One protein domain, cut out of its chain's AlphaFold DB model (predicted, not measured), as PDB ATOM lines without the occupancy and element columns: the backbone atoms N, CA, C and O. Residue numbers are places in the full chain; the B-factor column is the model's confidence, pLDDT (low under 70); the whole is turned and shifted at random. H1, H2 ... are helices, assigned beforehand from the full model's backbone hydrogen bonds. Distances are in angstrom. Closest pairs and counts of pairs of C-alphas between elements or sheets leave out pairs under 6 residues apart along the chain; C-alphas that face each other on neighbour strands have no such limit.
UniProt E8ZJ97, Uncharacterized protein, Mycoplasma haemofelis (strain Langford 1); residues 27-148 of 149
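Overview. This is residues 27 to 148 of the 149 residues of an uncharacterized protein of Mycoplasma haemofelis (strain Langford 1) (UniProt E8ZJ97). One long helix, H1, runs along one side of a compact cluster of shorter, crossed helices, and its residues 27 to 35 stick out free. H4 sits in the core and packs on H1, H2 and H6, while H7 crosses H2 and stays apart from H1 and H4. The printed part has 122 residues with seven named helices, H1 to H7 in chain order, and no named strand: the class is all helix. It is compact, with a radius of gyration of the C-alphas of 14.4 A and spans of 44 by 32 by 27 A.

Arrangement. Start with H1, residues 27 to 53, whose residues 40 to 47 alone touch H4, residues 95 to 108, at a steep tilt of 54 degrees, the same way; the closest C-alphas, of Phe 40 and Phe 103, are 6.1 A apart. H2, residues 67 to 76, touches residues 95 to 99 of H4 alone, about perpendicular at 75 degrees; the closest C-alphas, of Asn 69 and Pro 95, are 6.2 A apart. H3, residues 82 to 86, is close to but not clearly touching H2, with C-alphas 75 and 84 closest at 7.3 A. H5, residues 110 to 113, touches residues 46 to 50 of H1 alone, closest at C-alphas 113 and 50, 6.4 A. H6, residues 131 to 135, touches residues 102 to 106 of H4 alone, closest at C-alphas 135 and 102, 5.4 A. H7, residues 139 to 147, touches H2 about perpendicular, at 81 degrees, closest at C-alphas 145 and 70, 6.1 A; H7 and H1 are apart. Every O i to N i+4 pair is within hydrogen-bond range in H1, H2, H4, H6 and H7; H3 has 0 of 1, with 1 of 2 O i to N i+3 pairs within range, and H5 is too short for an i+4 pair.

Along the chain. Find C-alpha 27 at (133.462, 200.004, 103.943); from there H1 runs 38.9 A to C-alpha 53. H2 covers 14.1 A, H4 19.8 A from C-alpha 95 at (144.524, 219.171, 99.062), and H7 12.6 A to C-alpha 147 at (139.934, 236.968, 106.608); H3, H5 and H6 have 5, 4 and 5 residues.

Size, cuts and confidence. The C-alphas farthest apart, of Lys 27 and Ser 124, are 44.4 A apart. The printed part has no cut; the links H1 to H2 and H5 to H6 are long, with 13 and 17 residues. Look for pLDDT under 70 at residues 112 to 128 and 148.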
ATOM      1  N   LYS A  27     133.153 200.135 102.515       78.50
ATOM      2  CA  LYS A  27     133.462 200.004 103.943       78.50
ATOM      3  C   LYS A  27     134.965 199.891 104.184       78.50
ATOM      4  O   LYS A  27     135.486 200.516 105.095       78.50
ATOM      5  N   LYS A  28     135.680 199.143 103.339       76.81
ATOM      6  CA  LYS A  28     137.147 199.048 103.439       76.81
ATOM      7  C   LYS A  28     137.828 200.379 103.130       76.81
ATOM      8  O   LYS A  28     138.842 200.683 103.746       76.81
ATOM      9  N   GLN A  29     137.291 201.151 102.186       75.56
ATOM     10  CA  GLN A  29     137.793 202.500 101.909       75.56
ATOM     11  C   GLN A  29     137.587 203.421 103.115       75.56
ATOM     12  O   GLN A  29     138.530 204.099 103.520       75.56
ATOM     13  N   ASP A  30     136.401 203.380 103.726       77.81
ATOM     14  CA  ASP A  30     136.086 204.159 104.925       77.81
ATOM     15  C   ASP A  30     137.002 203.771 106.097       77.81
ATOM     16  O   ASP A  30     137.600 204.642 106.724       77.81
ATOM     17  N   ASP A  31     137.198 202.474 106.353       76.56
ATOM     18  CA  ASP A  31     138.070 201.987 107.430       76.56
ATOM     19  C   ASP A  31     139.529 202.454 107.243       76.56
ATOM     20  O   ASP A  31     140.183 202.896 108.191       76.56
ATOM     21  N   LEU A  32     140.043 202.407 106.008       81.00
ATOM     22  CA  LEU A  32     141.394 202.873 105.679       81.00
ATOM     23  C   LEU A  32     141.528 204.391 105.812       81.00
ATOM     24  O   LEU A  32     142.537 204.876 106.330       81.00
ATOM     25  N   TYR A  33     140.509 205.138 105.387       81.06
ATOM     26  CA  TYR A  33     140.451 206.580 105.586       81.06
ATOM     27  C   TYR A  33     140.477 206.932 107.079       81.06
ATOM     28  O   TYR A  33     141.286 207.757 107.505       81.06
ATOM     29  N   GLN A  34     139.666 206.258 107.897       83.31
ATOM     30  CA  GLN A  34     139.631 206.486 109.343       83.31
ATOM     31  C   GLN A  34     140.969 206.147 110.009       83.31
ATOM     32  O   GLN A  34     141.452 206.914 110.846       83.31
ATOM     33  N   ALA A  35     141.616 205.050 109.605       85.00
ATOM     34  CA  ALA A  35     142.945 204.691 110.096       85.00
ATOM     35  C   ALA A  35     143.994 205.761 109.741       85.00
ATOM     36  O   ALA A  35     144.770 206.184 110.601       85.00
ATOM     37  N   LYS A  36     143.975 206.261 108.498       84.88
ATOM     38  CA  LYS A  36     144.843 207.352 108.026       84.88
ATOM     39  C   LYS A  36     144.628 208.632 108.839       84.88
ATOM     40  O   LYS A  36     145.591 209.201 109.349       84.88
ATOM     41  N   MET A  37     143.377 209.061 109.020       86.19
ATOM     42  CA  MET A  37     143.053 210.263 109.797       86.19
ATOM     43  C   MET A  37     143.432 210.119 111.272       86.19
ATOM     44  O   MET A  37     143.925 211.069 111.876       86.19
ATOM     45  N   THR A  38     143.260 208.928 111.848       88.38
ATOM     46  CA  THR A  38     143.691 208.632 113.223       88.38
ATOM     47  C   THR A  38     145.195 208.832 113.371       88.38
ATOM     48  O   THR A  38     145.633 209.571 114.250       88.38
ATOM     49  N   LYS A  39     145.982 208.279 112.444       86.06
ATOM     50  CA  LYS A  39     147.436 208.449 112.428       86.06
ATOM     51  C   LYS A  39     147.847 209.919 112.291       86.06
ATOM     52  O   LYS A  39     148.700 210.402 113.028       86.06
ATOM     53  N   PHE A  40     147.206 210.662 111.389       89.31
ATOM     54  CA  PHE A  40     147.484 212.091 111.211       89.31
ATOM     55  C   PHE A  40     147.181 212.901 112.477       89.31
ATOM     56  O   PHE A  40     147.963 213.776 112.848       89.31
ATOM     57  N   ARG A  41     146.096 212.578 113.188       91.25
ATOM     58  CA  ARG A  41     145.768 213.195 114.482       91.25
ATOM     59  C   ARG A  41     146.797 212.878 115.561       91.25
ATOM     60  O   ARG A  41     147.135 213.761 116.348       91.25
ATOM     61  N   GLU A  42     147.324 211.658 115.596       89.38
ATOM     62  CA  GLU A  42     148.414 211.291 116.507       89.38
ATOM     63  C   GLU A  42     149.692 212.081 116.206       89.38
ATOM     64  O   GLU A  42     150.289 212.645 117.126       89.38
ATOM     65  N   THR A  43     150.059 212.218 114.929       87.75
ATOM     66  CA  THR A  43     151.174 213.074 114.497       87.75
ATOM     67  C   THR A  43     150.938 214.530 114.897       87.75
ATOM     68  O   THR A  43     151.822 215.142 115.495       87.75
ATOM     69  N   ALA A  44     149.735 215.074 114.662       90.69
ATOM     70  CA  ALA A  44     149.359 216.421 115.099       90.69
ATOM     71  C   ALA A  44     149.537 216.605 116.605       90.69
ATOM     72  O   ALA A  44     150.122 217.592 117.046       90.69
ATOM     73  N   LYS A  45     149.083 215.633 117.401       90.81
ATOM     74  CA  LYS A  45     149.223 215.659 118.857       90.81
ATOM     75  C   LYS A  45     150.691 215.620 119.288       90.81
ATOM     76  O   LYS A  45     151.073 216.416 120.143       90.81
ATOM     77  N   LYS A  46     151.506 214.733 118.700       86.81
ATOM     78  CA  LYS A  46     152.944 214.613 118.999       86.81
ATOM     79  C   LYS A  46     153.672 215.917 118.668       86.81
ATOM     80  O   LYS A  46     154.319 216.486 119.541       86.81
ATOM     81  N   VAL A  47     153.506 216.418 117.443       86.81
ATOM     82  CA  VAL A  47     154.125 217.666 116.978       86.81
ATOM     83  C   VAL A  47     153.689 218.835 117.855       86.81
ATOM     84  O   VAL A  47     154.545 219.477 118.451       86.81
ATOM     85  N   ASN A  48     152.386 219.065 118.040       89.56
ATOM     86  CA  ASN A  48     151.891 220.169 118.870       89.56
ATOM     87  C   ASN A  48     152.362 220.085 120.327       89.56
ATOM     88  O   ASN A  48     152.583 221.125 120.945       89.56
ATOM     89  N   GLY A  49     152.537 218.876 120.872       88.06
ATOM     90  CA  GLY A  49     153.139 218.674 122.189       88.06
ATOM     91  C   GLY A  49     154.559 219.240 122.267       88.06
ATOM     92  O   GLY A  49     154.875 219.970 123.203       88.06
ATOM     93  N   TYR A  50     155.385 218.977 121.251       83.56
ATOM     94  CA  TYR A  50     156.729 219.550 121.158       83.56
ATOM     95  C   TYR A  50     156.725 221.058 120.909       83.56
ATOM     96  O   TYR A  50     157.489 221.771 121.559       83.56
ATOM     97  N   LEU A  51     155.869 221.557 120.007       84.81
ATOM     98  CA  LEU A  51     155.753 222.998 119.741       84.81
ATOM     99  C   LEU A  51     155.407 223.746 121.041       84.81
ATOM    100  O   LEU A  51     156.052 224.735 121.386       84.81
ATOM    101  N   ALA A  52     154.446 223.222 121.811       86.00
ATOM    102  CA  ALA A  52     154.041 223.788 123.095       86.00
ATOM    103  C   ALA A  52     155.158 223.728 124.150       86.00
ATOM    104  O   ALA A  52     155.383 224.716 124.846       86.00
ATOM    105  N   ALA A  53     155.883 222.607 124.249       84.19
ATOM    106  CA  ALA A  53     157.003 222.463 125.185       84.19
ATOM    107  C   ALA A  53     158.135 223.471 124.915       84.19
ATOM    108  O   ALA A  53     158.781 223.936 125.851       84.19
ATOM    109  N   ASN A  54     158.330 223.854 123.650       78.19
ATOM    110  CA  ASN A  54     159.339 224.827 123.224       78.19
ATOM    111  C   ASN A  54     158.800 226.268 123.110       78.19
ATOM    112  O   ASN A  54     159.508 227.156 122.639       78.19
ATOM    113  N   SER A  55     157.565 226.530 123.557       81.75
ATOM    114  CA  SER A  55     156.909 227.850 123.473       81.75
ATOM    115  C   SER A  55     156.801 228.423 122.051       81.75
ATOM    116  O   SER A  55     156.725 229.641 121.866       81.75
ATOM    117  N   TRP A  56     156.777 227.560 121.038       81.69
ATOM    118  CA  TRP A  56     156.548 227.954 119.652       81.69
ATOM    119  C   TRP A  56     155.062 228.247 119.424       81.69
ATOM    120  O   TRP A  56     154.183 227.663 120.065       81.69
ATOM    121  N   ARG A  57     154.766 229.218 118.553       83.06
ATOM    122  CA  ARG A  57     153.396 229.739 118.354       83.06
ATOM    123  C   ARG A  57     152.678 229.079 117.183       83.06
ATOM    124  O   ARG A  57     151.468 229.234 117.028       83.06
ATOM    125  N   GLU A  58     153.431 228.373 116.362       86.81
ATOM    126  CA  GLU A  58     152.980 227.561 115.255       86.81
ATOM    127  C   GLU A  58     152.201 226.345 115.762       86.81
ATOM    128  O   GLU A  58     152.443 225.835 116.858       86.81
ATOM    129  N   LYS A  59     151.243 225.873 114.961       89.62
ATOM    130  CA  LYS A  59     150.450 224.678 115.267       89.62
ATOM    131  C   LYS A  59     150.193 223.852 114.022       89.62
ATOM    132  O   LYS A  59     149.945 224.387 112.943       89.62
ATOM    133  N   LEU A  60     150.182 222.539 114.198       91.69
ATOM    134  CA  LEU A  60     149.669 221.592 113.223       91.69
ATOM    135  C   LEU A  60     148.173 221.382 113.480       91.69
ATOM    136  O   LEU A  60     147.777 220.904 114.545       91.69
ATOM    137  N   TYR A  61     147.333 221.782 112.528       92.38
ATOM    138  CA  TYR A  61     145.876 221.668 112.650       92.38
ATOM    139  C   TYR A  61     145.389 220.242 112.361       92.38
ATOM    140  O   TYR A  61     146.088 219.456 111.721       92.38
ATOM    141  N   ASP A  62     144.176 219.914 112.822       91.81
ATOM    142  CA  ASP A  62     143.528 218.627 112.527       91.81
ATOM    143  C   ASP A  62     143.496 218.377 111.002       91.81
ATOM    144  O   ASP A  62     143.266 219.323 110.240       91.81
ATOM    145  N   PRO A  63     143.751 217.145 110.522       88.62
ATOM    146  CA  PRO A  63     143.801 216.833 109.089       88.62
ATOM    147  C   PRO A  63     142.497 217.113 108.322       88.62
ATOM    148  O   PRO A  63     142.518 217.240 107.094       88.62
ATOM    149  N   GLU A  64     141.361 217.220 109.009       90.12
ATOM    150  CA  GLU A  64     140.064 217.559 108.411       90.12
ATOM    151  C   GLU A  64     139.698 219.042 108.599       90.12
ATOM    152  O   GLU A  64     138.635 219.489 108.173       90.12
ATOM    153  N   HIS A  65     140.586 219.845 109.193       92.31
ATOM    154  CA  HIS A  65     140.345 221.267 109.401       92.31
ATOM    155  C   HIS A  65     140.339 222.042 108.069       92.31
ATOM    156  O   HIS A  65     141.229 221.895 107.232       92.31
ATOM    157  N   TRP A  66     139.377 222.950 107.888       89.88
ATOM    158  CA  TRP A  66     139.196 223.728 106.648       89.88
ATOM    159  C   TRP A  66     140.409 224.590 106.256       89.88
ATOM    160  O   TRP A  66     140.556 224.967 105.093       89.88
ATOM    161  N   ILE A  67     141.286 224.892 107.219       90.88
ATOM    162  CA  ILE A  67     142.488 225.715 107.017       90.88
ATOM    163  C   ILE A  67     143.414 225.139 105.943       90.88
ATOM    164  O   ILE A  67     144.063 225.910 105.246       90.88
ATOM    165  N   TRP A  68     143.441 223.813 105.767       90.06
ATOM    166  CA  TRP A  68     144.267 223.156 104.752       90.06
ATOM    167  C   TRP A  68     143.914 223.615 103.336       90.06
ATOM    168  O   TRP A  68     144.814 223.882 102.544       90.06
ATOM    169  N   ASN A  69     142.622 223.786 103.042       89.69
ATOM    170  CA  ASN A  69     142.172 224.280 101.741       89.69
ATOM    171  C   ASN A  69     142.558 225.750 101.560       89.69
ATOM    172  O   ASN A  69     143.208 226.100 100.585       89.69
ATOM    173  N   LYS A  70     142.272 226.594 102.562       90.06
ATOM    174  CA  LYS A  70     142.630 228.023 102.522       90.06
ATOM    175  C   LYS A  70     144.133 228.246 102.371       90.06
ATOM    176  O   LYS A  70     144.559 229.204 101.730       90.06
ATOM    177  N   LYS A  71     144.938 227.359 102.951       88.88
ATOM    178  CA  LYS A  71     146.391 227.385 102.833       88.88
ATOM    179  C   LYS A  71     146.854 227.047 101.417       88.88
ATOM    180  O   LYS A  71     147.700 227.758 100.882       88.88
ATOM    181  N   LEU A  72     146.254 226.030 100.795       88.62
ATOM    182  CA  LEU A  72     146.512 225.688  99.397       88.62
ATOM    183  C   LEU A  72     146.140 226.853  98.464       88.62
ATOM    184  O   LEU A  72     146.984 227.282  97.681       88.62
ATOM    185  N   ASP A  73     144.953 227.446  98.639       88.88
ATOM    186  CA  ASP A  73     144.502 228.616  97.868       88.88
ATOM    187  C   ASP A  73     145.476 229.800  98.025       88.88
ATOM    188  O   ASP A  73     145.816 230.513  97.075       88.88
ATOM    189  N   ALA A  74     145.977 230.022  99.246       89.12
ATOM    190  CA  ALA A  74     146.952 231.071  99.515       89.12
ATOM    191  C   ALA A  74     148.299 230.812  98.821       89.12
ATOM    192  O   ALA A  74     148.946 231.773  98.395       89.12
ATOM    193  N   TYR A  75     148.729 229.558  98.690       89.19
ATOM    194  CA  TYR A  75     149.951 229.179  97.974       89.19
ATOM    195  C   TYR A  75     149.798 229.262  96.463       89.19
ATOM    196  O   TYR A  75     150.704 229.753  95.782       89.19
ATOM    197  N   GLU A  76     148.626 228.896  95.955       88.00
ATOM    198  CA  GLU A  76     148.260 229.103  94.561       88.00
ATOM    199  C   GLU A  76     148.287 230.596  94.208       88.00
ATOM    200  O   GLU A  76     148.934 230.980  93.237       88.00
ATOM    201  N   SER A  77     147.731 231.467  95.062       87.94
ATOM    202  CA  SER A  77     147.777 232.925  94.850       87.94
ATOM    203  C   SER A  77     149.197 233.519  94.838       87.94
ATOM    204  O   SER A  77     149.415 234.607  94.308       87.94
ATOM    205  N   GLN A  78     150.172 232.805  95.408       87.25
ATOM    206  CA  GLN A  78     151.595 233.169  95.404       87.25
ATOM    207  C   GLN A  78     152.357 232.550  94.221       87.25
ATOM    208  O   GLN A  78     153.588 232.641  94.163       87.25
ATOM    209  N   ASN A  79     151.647 231.907  93.288       87.19
ATOM    210  CA  ASN A  79     152.195 231.206  92.128       87.19
ATOM    211  C   ASN A  79     153.287 230.188  92.495       87.19
ATOM    212  O   ASN A  79     154.225 229.989  91.724       87.19
ATOM    213  N   TRP A  80     153.205 229.570  93.681       84.56
ATOM    214  CA  TRP A  80     154.190 228.580  94.146       84.56
ATOM    215  C   TRP A  80     155.646 229.078  94.089       84.56
ATOM    216  O   TRP A  80     156.578 228.307  93.847       84.56
ATOM    217  N   SER A  81     155.840 230.383  94.281       83.38
ATOM    218  CA  SER A  81     157.136 231.049  94.156       83.38
ATOM    219  C   SER A  81     157.941 231.039  95.464       83.38
ATOM    220  O   SER A  81     157.450 230.677  96.538       83.38
ATOM    221  N   GLY A  82     159.224 231.408  95.379       81.94
ATOM    222  CA  GLY A  82     160.125 231.463  96.535       81.94
ATOM    223  C   GLY A  82     160.269 230.103  97.222       81.94
ATOM    224  O   GLY A  82     160.535 229.095  96.567       81.94
ATOM    225  N   LYS A  83     160.051 230.060  98.542       77.50
ATOM    226  CA  LYS A  83     160.155 228.827  99.345       77.50
ATOM    227  C   LYS A  83     159.132 227.745  98.977       77.50
ATOM    228  O   LYS A  83     159.366 226.570  99.235       77.50
ATOM    229  N   LEU A  84     158.023 228.117  98.331       82.94
ATOM    230  CA  LEU A  84     156.983 227.177  97.895       82.94
ATOM    231  C   LEU A  84     157.390 226.385  96.641       82.94
ATOM    232  O   LEU A  84     156.765 225.374  96.325       82.94
ATOM    233  N   SER A  85     158.462 226.797  95.954       82.94
ATOM    234  CA  SER A  85     158.960 226.119  94.750       82.94
ATOM    235  C   SER A  85     159.446 224.689  95.013       82.94
ATOM    236  O   SER A  85     159.430 223.865  94.099       82.94
ATOM    237  N   HIS A  86     159.807 224.379  96.262       81.56
ATOM    238  CA  HIS A  86     160.227 223.049  96.702       81.56
ATOM    239  C   HIS A  86     159.063 222.070  96.913       81.56
ATOM    240  O   HIS A  86     159.300 220.875  97.067       81.56
ATOM    241  N   ILE A  87     157.811 222.545  96.914       83.06
ATOM    242  CA  ILE A  87     156.641 221.667  96.999       83.06
ATOM    243  C   ILE A  87     156.466 220.960  95.645       83.06
ATOM    244  O   ILE A  87     156.395 221.652  94.618       83.06
ATOM    245  N   PRO A  88     156.376 219.617  95.608       83.31
ATOM    246  CA  PRO A  88     156.249 218.877  94.357       83.31
ATOM    247  C   PRO A  88     155.012 219.308  93.544       83.31
ATOM    248  O   PRO A  88     153.948 219.516  94.135       83.31
ATOM    249  N   PRO A  89     155.113 219.481  92.211       81.94
ATOM    250  CA  PRO A  89     154.005 219.937  91.367       81.94
ATOM    251  C   PRO A  89     152.714 219.122  91.503       81.94
ATOM    252  O   PRO A  89     151.626 219.691  91.477       81.94
ATOM    253  N   GLU A  90     152.830 217.811  91.701       79.19
ATOM    254  CA  GLU A  90     151.723 216.867  91.877       79.19
ATOM    255  C   GLU A  90     150.871 217.142  93.127       79.19
ATOM    256  O   GLU A  90     149.724 216.704  93.215       79.19
ATOM    257  N   VAL A  91     151.412 217.908  94.074       83.38
ATOM    258  CA  VAL A  91     150.755 218.274  95.329       83.38
ATOM    259  C   VAL A  91     150.009 219.610  95.225       83.38
ATOM    260  O   VAL A  91     149.032 219.838  95.937       83.38
ATOM    261  N   ARG A  92     150.436 220.491  94.314       81.56
ATOM    262  CA  ARG A  92     150.044 221.912  94.273       81.56
ATOM    263  C   ARG A  92     148.543 222.139  94.078       81.56
ATOM    264  O   ARG A  92     148.005 223.103  94.596       81.56
ATOM    265  N   ASN A  93     147.848 221.213  93.425       79.00
ATOM    266  CA  ASN A  93     146.409 221.324  93.158       79.00
ATOM    267  C   ASN A  93     145.597 220.194  93.806       79.00
ATOM    268  O   ASN A  93     144.470 219.922  93.400       79.00
ATOM    269  N   ASN A  94     146.179 219.484  94.775       82.12
ATOM    270  CA  ASN A  94     145.533 218.354  95.427       82.12
ATOM    271  C   ASN A  94     145.627 218.503  96.956       82.12
ATOM    272  O   ASN A  94     146.648 218.145  97.547       82.12
ATOM    273  N   PRO A  95     144.554 218.990  97.613       82.38
ATOM    274  CA  PRO A  95     144.524 219.171  99.062       82.38
ATOM    275  C   PRO A  95     144.815 217.889  99.845       82.38
ATOM    276  O   PRO A  95     145.410 217.941 100.920       82.38
ATOM    277  N   GLU A  96     144.408 216.726  99.329       83.12
ATOM    278  CA  GLU A  96     144.697 215.450  99.979       83.12
ATOM    279  C   GLU A  96     146.182 215.103  99.869       83.12
ATOM    280  O   GLU A  96     146.815 214.827 100.885       83.12
ATOM    281  N   ALA A  97     146.765 215.217  98.672       84.81
ATOM    282  CA  ALA A  97     148.196 214.992  98.481       84.81
ATOM    283  C   ALA A  97     149.050 215.980  99.295       84.81
ATOM    284  O   ALA A  97     150.122 215.615  99.776       84.81
ATOM    285  N   PHE A  98     148.573 217.215  99.492       85.31
ATOM    286  CA  PHE A  98     149.267 218.220 100.301       85.31
ATOM    287  C   PHE A  98     149.280 217.856 101.774       85.31
ATOM    288  O   PHE A  98     150.333 217.891 102.413       85.31
ATOM    289  N   LYS A  99     148.138 217.417 102.302       88.25
ATOM    290  CA  LYS A  99     148.073 216.884 103.662       88.25
ATOM    291  C   LYS A  99     148.962 215.657 103.814       88.25
ATOM    292  O   LYS A  99     149.715 215.585 104.778       88.25
ATOM    293  N   ASP A 100     148.938 214.738 102.857       86.38
ATOM    294  CA  ASP A 100     149.750 213.520 102.912       86.38
ATOM    295  C   ASP A 100     151.245 213.824 102.924       86.38
ATOM    296  O   ASP A 100     151.979 213.263 103.741       86.38
ATOM    297  N   LEU A 101     151.689 214.758 102.078       85.94
ATOM    298  CA  LEU A 101     153.057 215.266 102.093       85.94
ATOM    299  C   LEU A 101     153.401 215.837 103.473       85.94
ATOM    300  O   LEU A 101     154.425 215.480 104.052       85.94
ATOM    301  N   CYS A 102     152.533 216.700 104.006       88.06
ATOM    302  CA  CYS A 102     152.760 217.361 105.279       88.06
ATOM    303  C   CYS A 102     152.844 216.380 106.443       88.06
ATOM    304  O   CYS A 102     153.868 216.313 107.117       88.06
ATOM    305  N   PHE A 103     151.798 215.592 106.671       88.25
ATOM    306  CA  PHE A 103     151.768 214.638 107.772       88.25
ATOM    307  C   PHE A 103     152.830 213.547 107.620       88.25
ATOM    308  O   PHE A 103     153.424 213.165 108.625       88.25
ATOM    309  N   GLY A 104     153.131 213.108 106.394       84.44
ATOM    310  CA  GLY A 104     154.210 212.160 106.127       84.44
ATOM    311  C   GLY A 104     155.582 212.721 106.500       84.44
ATOM    312  O   GLY A 104     156.314 212.096 107.263       84.44
ATOM    313  N   LYS A 105     155.918 213.934 106.042       84.38
ATOM    314  CA  LYS A 105     157.209 214.563 106.364       84.38
ATOM    315  C   LYS A 105     157.347 214.911 107.840       84.38
ATOM    316  O   LYS A 105     158.411 214.691 108.416       84.38
ATOM    317  N   LEU A 106     156.280 215.401 108.463       85.19
ATOM    318  CA  LEU A 106     156.252 215.698 109.894       85.19
ATOM    319  C   LEU A 106     156.410 214.431 110.741       85.19
ATOM    320  O   LEU A 106     157.053 214.483 111.783       85.19
ATOM    321  N   GLU A 107     155.860 213.300 110.299       83.12
ATOM    322  CA  GLU A 107     156.041 212.006 110.958       83.12
ATOM    323  C   GLU A 107     157.476 211.483 110.800       83.12
ATOM    324  O   GLU A 107     158.109 211.155 111.802       83.12
ATOM    325  N   GLU A 108     158.006 211.465 109.569       81.81
ATOM    326  CA  GLU A 108     159.381 211.031 109.254       81.81
ATOM    327  C   GLU A 108     160.434 211.797 110.062       81.81
ATOM    328  O   GLU A 108     161.463 211.241 110.440       81.81
ATOM    329  N   ASN A 109     160.166 213.072 110.337       77.44
ATOM    330  CA  ASN A 109     161.103 213.977 110.990       77.44
ATOM    331  C   ASN A 109     160.642 214.386 112.392       77.44
ATOM    332  O   ASN A 109     161.194 215.324 112.960       77.44
ATOM    333  N   ALA A 110     159.656 213.706 112.985       72.50
ATOM    334  CA  ALA A 110     159.127 214.077 114.300       72.50
ATOM    335  C   ALA A 110     160.215 214.108 115.391       72.50
ATOM    336  O   ALA A 110     160.090 214.837 116.373       72.50
ATOM    337  N   ASP A 111     161.287 213.333 115.214       70.44
ATOM    338  CA  ASP A 111     162.417 213.265 116.140       70.44
ATOM    339  C   ASP A 111     163.367 214.468 116.024       70.44
ATOM    340  O   ASP A 111     164.135 214.731 116.949       70.44
ATOM    341  N   ASP A 112     163.288 215.255 114.945       69.06
ATOM    342  CA  ASP A 112     164.007 216.528 114.849       69.06
ATOM    343  C   ASP A 112     163.532 217.541 115.904       69.06
ATOM    344  O   ASP A 112     164.303 218.414 116.300       69.06
ATOM    345  N   LEU A 113     162.301 217.401 116.406       66.19
ATOM    346  CA  LEU A 113     161.766 218.215 117.504       66.19
ATOM    347  C   LEU A 113     162.264 217.769 118.888       66.19
ATOM    348  O   LEU A 113     162.056 218.473 119.873       66.19
ATOM    349  N   ASN A 114     162.892 216.593 118.967       63.25
ATOM    350  CA  ASN A 114     163.365 215.986 120.209       63.25
ATOM    351  C   ASN A 114     164.864 216.240 120.447       63.25
ATOM    352  O   ASN A 114     165.376 216.018 121.544       63.25
ATOM    353  N   LYS A 115     165.590 216.694 119.417       58.31
ATOM    354  CA  LYS A 115     166.993 217.096 119.538       58.31
ATOM    355  C   LYS A 115     167.050 218.462 120.219       58.31
ATOM    356  O   LYS A 115     166.299 219.364 119.869       58.31
ATOM    357  N   SER A 116     167.967 218.607 121.169       48.75
ATOM    358  CA  SER A 116     168.238 219.827 121.947       48.75
ATOM    359  C   SER A 116     168.524 221.082 121.107       48.75
ATOM    360  O   SER A 116     168.456 222.185 121.636       48.75
ATOM    361  N   ASP A 117     168.773 220.919 119.806       50.91
ATOM    362  CA  ASP A 117     168.952 221.991 118.820       50.91
ATOM    363  C   ASP A 117     167.650 222.298 118.061       50.91
ATOM    364  O   ASP A 117     167.704 222.592 116.866       50.91
ATOM    365  N   GLY A 118     166.498 222.134 118.733       53.56
ATOM    366  CA  GLY A 118     165.144 222.107 118.175       53.56
ATOM    367  C   GLY A 118     165.010 222.919 116.897       53.56
ATOM    368  O   GLY A 118     165.362 224.096 116.896       53.56
ATOM    369  N   VAL A 119     164.551 222.260 115.820       55.78
ATOM    370  CA  VAL A 119     164.431 222.825 114.463       55.78
ATOM    371  C   VAL A 119     164.140 224.312 114.552       55.78
ATOM    372  O   VAL A 119     163.055 224.691 114.982       55.78
ATOM    373  N   ALA A 120     165.101 225.153 114.177       55.19
ATOM    374  CA  ALA A 120     164.847 226.576 114.098       55.19
ATOM    375  C   ALA A 120     163.782 226.773 113.014       55.19
ATOM    376  O   ALA A 120     164.109 226.899 111.837       55.19
ATOM    377  N   LEU A 121     162.503 226.810 113.409       61.16
ATOM    378  CA  LEU A 121     161.350 227.119 112.553       61.16
ATOM    379  C   LEU A 121     161.440 228.537 111.954       61.16
ATOM    380  O   LEU A 121     160.515 229.038 111.324       61.16
ATOM    381  N   THR A 122     162.561 229.221 112.172       51.50
ATOM    382  CA  THR A 122     162.856 230.567 111.728       51.50
ATOM    383  C   THR A 122     163.693 230.534 110.450       51.50
ATOM    384  O   THR A 122     164.921 230.440 110.486       51.50
ATOM    385  N   GLY A 123     163.010 230.664 109.312       52.25
ATOM    386  CA  GLY A 123     163.450 231.396 108.111       52.25
ATOM    387  C   GLY A 123     164.657 230.885 107.314       52.25
ATOM    388  O   GLY A 123     164.909 231.417 106.238       52.25
ATOM    389  N   SER A 124     165.387 229.879 107.799       58.28
ATOM    390  CA  SER A 124     166.635 229.388 107.184       58.28
ATOM    391  C   SER A 124     166.696 227.861 107.131       58.28
ATOM    392  O   SER A 124     167.774 227.272 107.203       58.28
ATOM    393  N   LEU A 125     165.538 227.201 107.063       67.56
ATOM    394  CA  LEU A 125     165.491 225.748 106.956       67.56
ATOM    395  C   LEU A 125     166.073 225.305 105.615       67.56
ATOM    396  O   LEU A 125     165.784 225.891 104.569       67.56
ATOM    397  N   SER A 126     166.890 224.249 105.648       69.06
ATOM    398  CA  SER A 126     167.342 223.597 104.422       69.06
ATOM    399  C   SER A 126     166.126 223.159 103.592       69.06
ATOM    400  O   SER A 126     165.064 222.892 104.166       69.06
ATOM    401  N   PRO A 127     166.251 223.038 102.257       69.25
ATOM    402  CA  PRO A 127     165.157 222.579 101.392       69.25
ATOM    403  C   PRO A 127     164.457 221.310 101.895       69.25
ATOM    404  O   PRO A 127     163.236 221.199 101.822       69.25
ATOM    405  N   GLU A 128     165.219 220.394 102.492       69.62
ATOM    406  CA  GLU A 128     164.727 219.141 103.072       69.62
ATOM    407  C   GLU A 128     163.829 219.338 104.302       69.62
ATOM    408  O   GLU A 128     162.996 218.482 104.587       69.62
ATOM    409  N   LYS A 129     163.967 220.462 105.017       73.62
ATOM    410  CA  LYS A 129     163.226 220.794 106.243       73.62
ATOM    411  C   LYS A 129     162.163 221.872 106.053       73.62
ATOM    412  O   LYS A 129     161.420 222.150 106.989       73.62
ATOM    413  N   MET A 130     162.022 222.448 104.857       76.81
ATOM    414  CA  MET A 130     161.025 223.498 104.598       76.81
ATOM    415  C   MET A 130     159.574 223.051 104.838       76.81
ATOM    416  O   MET A 130     158.700 223.902 104.970       76.81
ATOM    417  N   PHE A 131     159.299 221.745 104.945       78.62
ATOM    418  CA  PHE A 131     157.965 221.250 105.301       78.62
ATOM    419  C   PHE A 131     157.468 221.742 106.651       78.62
ATOM    420  O   PHE A 131     156.268 221.934 106.811       78.62
ATOM    421  N   TRP A 132     158.355 222.035 107.599       82.25
ATOM    422  CA  TRP A 132     157.931 222.646 108.851       82.25
ATOM    423  C   TRP A 132     157.277 224.020 108.629       82.25
ATOM    424  O   TRP A 132     156.227 224.293 109.206       82.25
ATOM    425  N   ASP A 133     157.820 224.838 107.724       80.81
ATOM    426  CA  ASP A 133     157.289 226.171 107.410       80.81
ATOM    427  C   ASP A 133     155.914 226.122 106.737       80.81
ATOM    428  O   ASP A 133     155.059 226.965 107.007       80.81
ATOM    429  N   TYR A 134     155.715 225.192 105.798       84.50
ATOM    430  CA  TYR A 134     154.475 225.143 105.021       84.50
ATOM    431  C   TYR A 134     153.413 224.206 105.598       84.50
ATOM    432  O   TYR A 134     152.255 224.297 105.207       84.50
ATOM    433  N   CYS A 135     153.747 223.328 106.541       88.56
ATOM    434  CA  CYS A 135     152.764 222.434 107.160       88.56
ATOM    435  C   CYS A 135     152.254 222.932 108.510       88.56
ATOM    436  O   CYS A 135     151.162 222.550 108.930       88.56
ATOM    437  N   LEU A 136     153.013 223.791 109.190       89.94
ATOM    438  CA  LEU A 136     152.570 224.435 110.418       89.94
ATOM    439  C   LEU A 136     151.892 225.767 110.115       89.94
ATOM    440  O   LEU A 136     152.198 226.411 109.117       89.94
ATOM    441  N   VAL A 137     150.957 226.181 110.964       88.75
ATOM    442  CA  VAL A 137     150.224 227.441 110.820       88.75
ATOM    443  C   VAL A 137     150.504 228.321 112.029       88.75
ATOM    444  O   VAL A 137     150.237 227.928 113.167       88.75
ATOM    445  N   ALA A 138     151.032 229.519 111.785       86.88
ATOM    446  CA  ALA A 138     151.222 230.534 112.819       86.88
ATOM    447  C   ALA A 138     149.910 231.283 113.113       86.88
ATOM    448  O   ALA A 138     149.038 231.391 112.254       86.88
ATOM    449  N   GLU A 139     149.769 231.873 114.304       85.44
ATOM    450  CA  GLU A 139     148.546 232.608 114.683       85.44
ATOM    451  C   GLU A 139     148.219 233.764 113.718       85.44
ATOM    452  O   GLU A 139     147.059 233.985 113.370       85.44
ATOM    453  N   LEU A 140     149.243 234.495 113.261       84.94
ATOM    454  CA  LEU A 140     149.064 235.580 112.295       84.94
ATOM    455  C   LEU A 140     148.598 235.046 110.934       84.94
ATOM    456  O   LEU A 140     147.688 235.613 110.334       84.94
ATOM    457  N   GLU A 141     149.187 233.939 110.479       85.69
ATOM    458  CA  GLU A 141     148.787 233.269 109.240       85.69
ATOM    459  C   GLU A 141     147.336 232.783 109.340       85.69
ATOM    460  O   GLU A 141     146.547 233.015 108.429       85.69
ATOM    461  N   PHE A 142     146.944 232.188 110.469       87.38
ATOM    462  CA  PHE A 142     145.568 231.755 110.699       87.38
ATOM    463  C   PHE A 142     144.568 232.911 110.557       87.38
ATOM    464  O   PHE A 142     143.561 232.763 109.864       87.38
ATOM    465  N   LYS A 143     144.864 234.074 111.157       87.25
ATOM    466  CA  LYS A 143     144.025 235.277 111.021       87.25
ATOM    467  C   LYS A 143     143.907 235.698 109.555       87.25
ATOM    468  O   LYS A 143     142.795 235.806 109.045       87.25
ATOM    469  N   GLN A 144     145.029 235.805 108.844       87.56
ATOM    470  CA  GLN A 144     145.047 236.174 107.422       87.56
ATOM    471  C   GLN A 144     144.254 235.198 106.538       87.56
ATOM    472  O   GLN A 144     143.512 235.619 105.651       87.56
ATOM    473  N   LEU A 145     144.384 233.892 106.785       86.88
ATOM    474  CA  LEU A 145     143.658 232.852 106.051       86.88
ATOM    475  C   LEU A 145     142.156 232.854 106.364       86.88
ATOM    476  O   LEU A 145     141.357 232.508 105.496       86.88
ATOM    477  N   SER A 146     141.764 233.250 107.577       85.25
ATOM    478  CA  SER A 146     140.356 233.379 107.969       85.25
ATOM    479  C   SER A 146     139.672 234.624 107.388       85.25
ATOM    480  O   SER A 146     138.467 234.604 107.141       85.25
ATOM    481  N   GLU A 147     140.434 235.693 107.140       83.31
ATOM    482  CA  GLU A 147     139.934 236.968 106.608       83.31
ATOM    483  C   GLU A 147     139.832 236.979 105.075       83.31
ATOM    484  O   GLU A 147     138.988 237.686 104.517       83.31
ATOM    485  N   LYS A 148     140.642 236.169 104.376       64.44
ATOM    486  CA  LYS A 148     140.511 235.933 102.931       64.44
ATOM    487  C   LYS A 148     139.244 235.115 102.649       64.44
ATOM    488  O   LYS A 148     139.266 233.880 102.667       64.44
TER     489      LYS A 148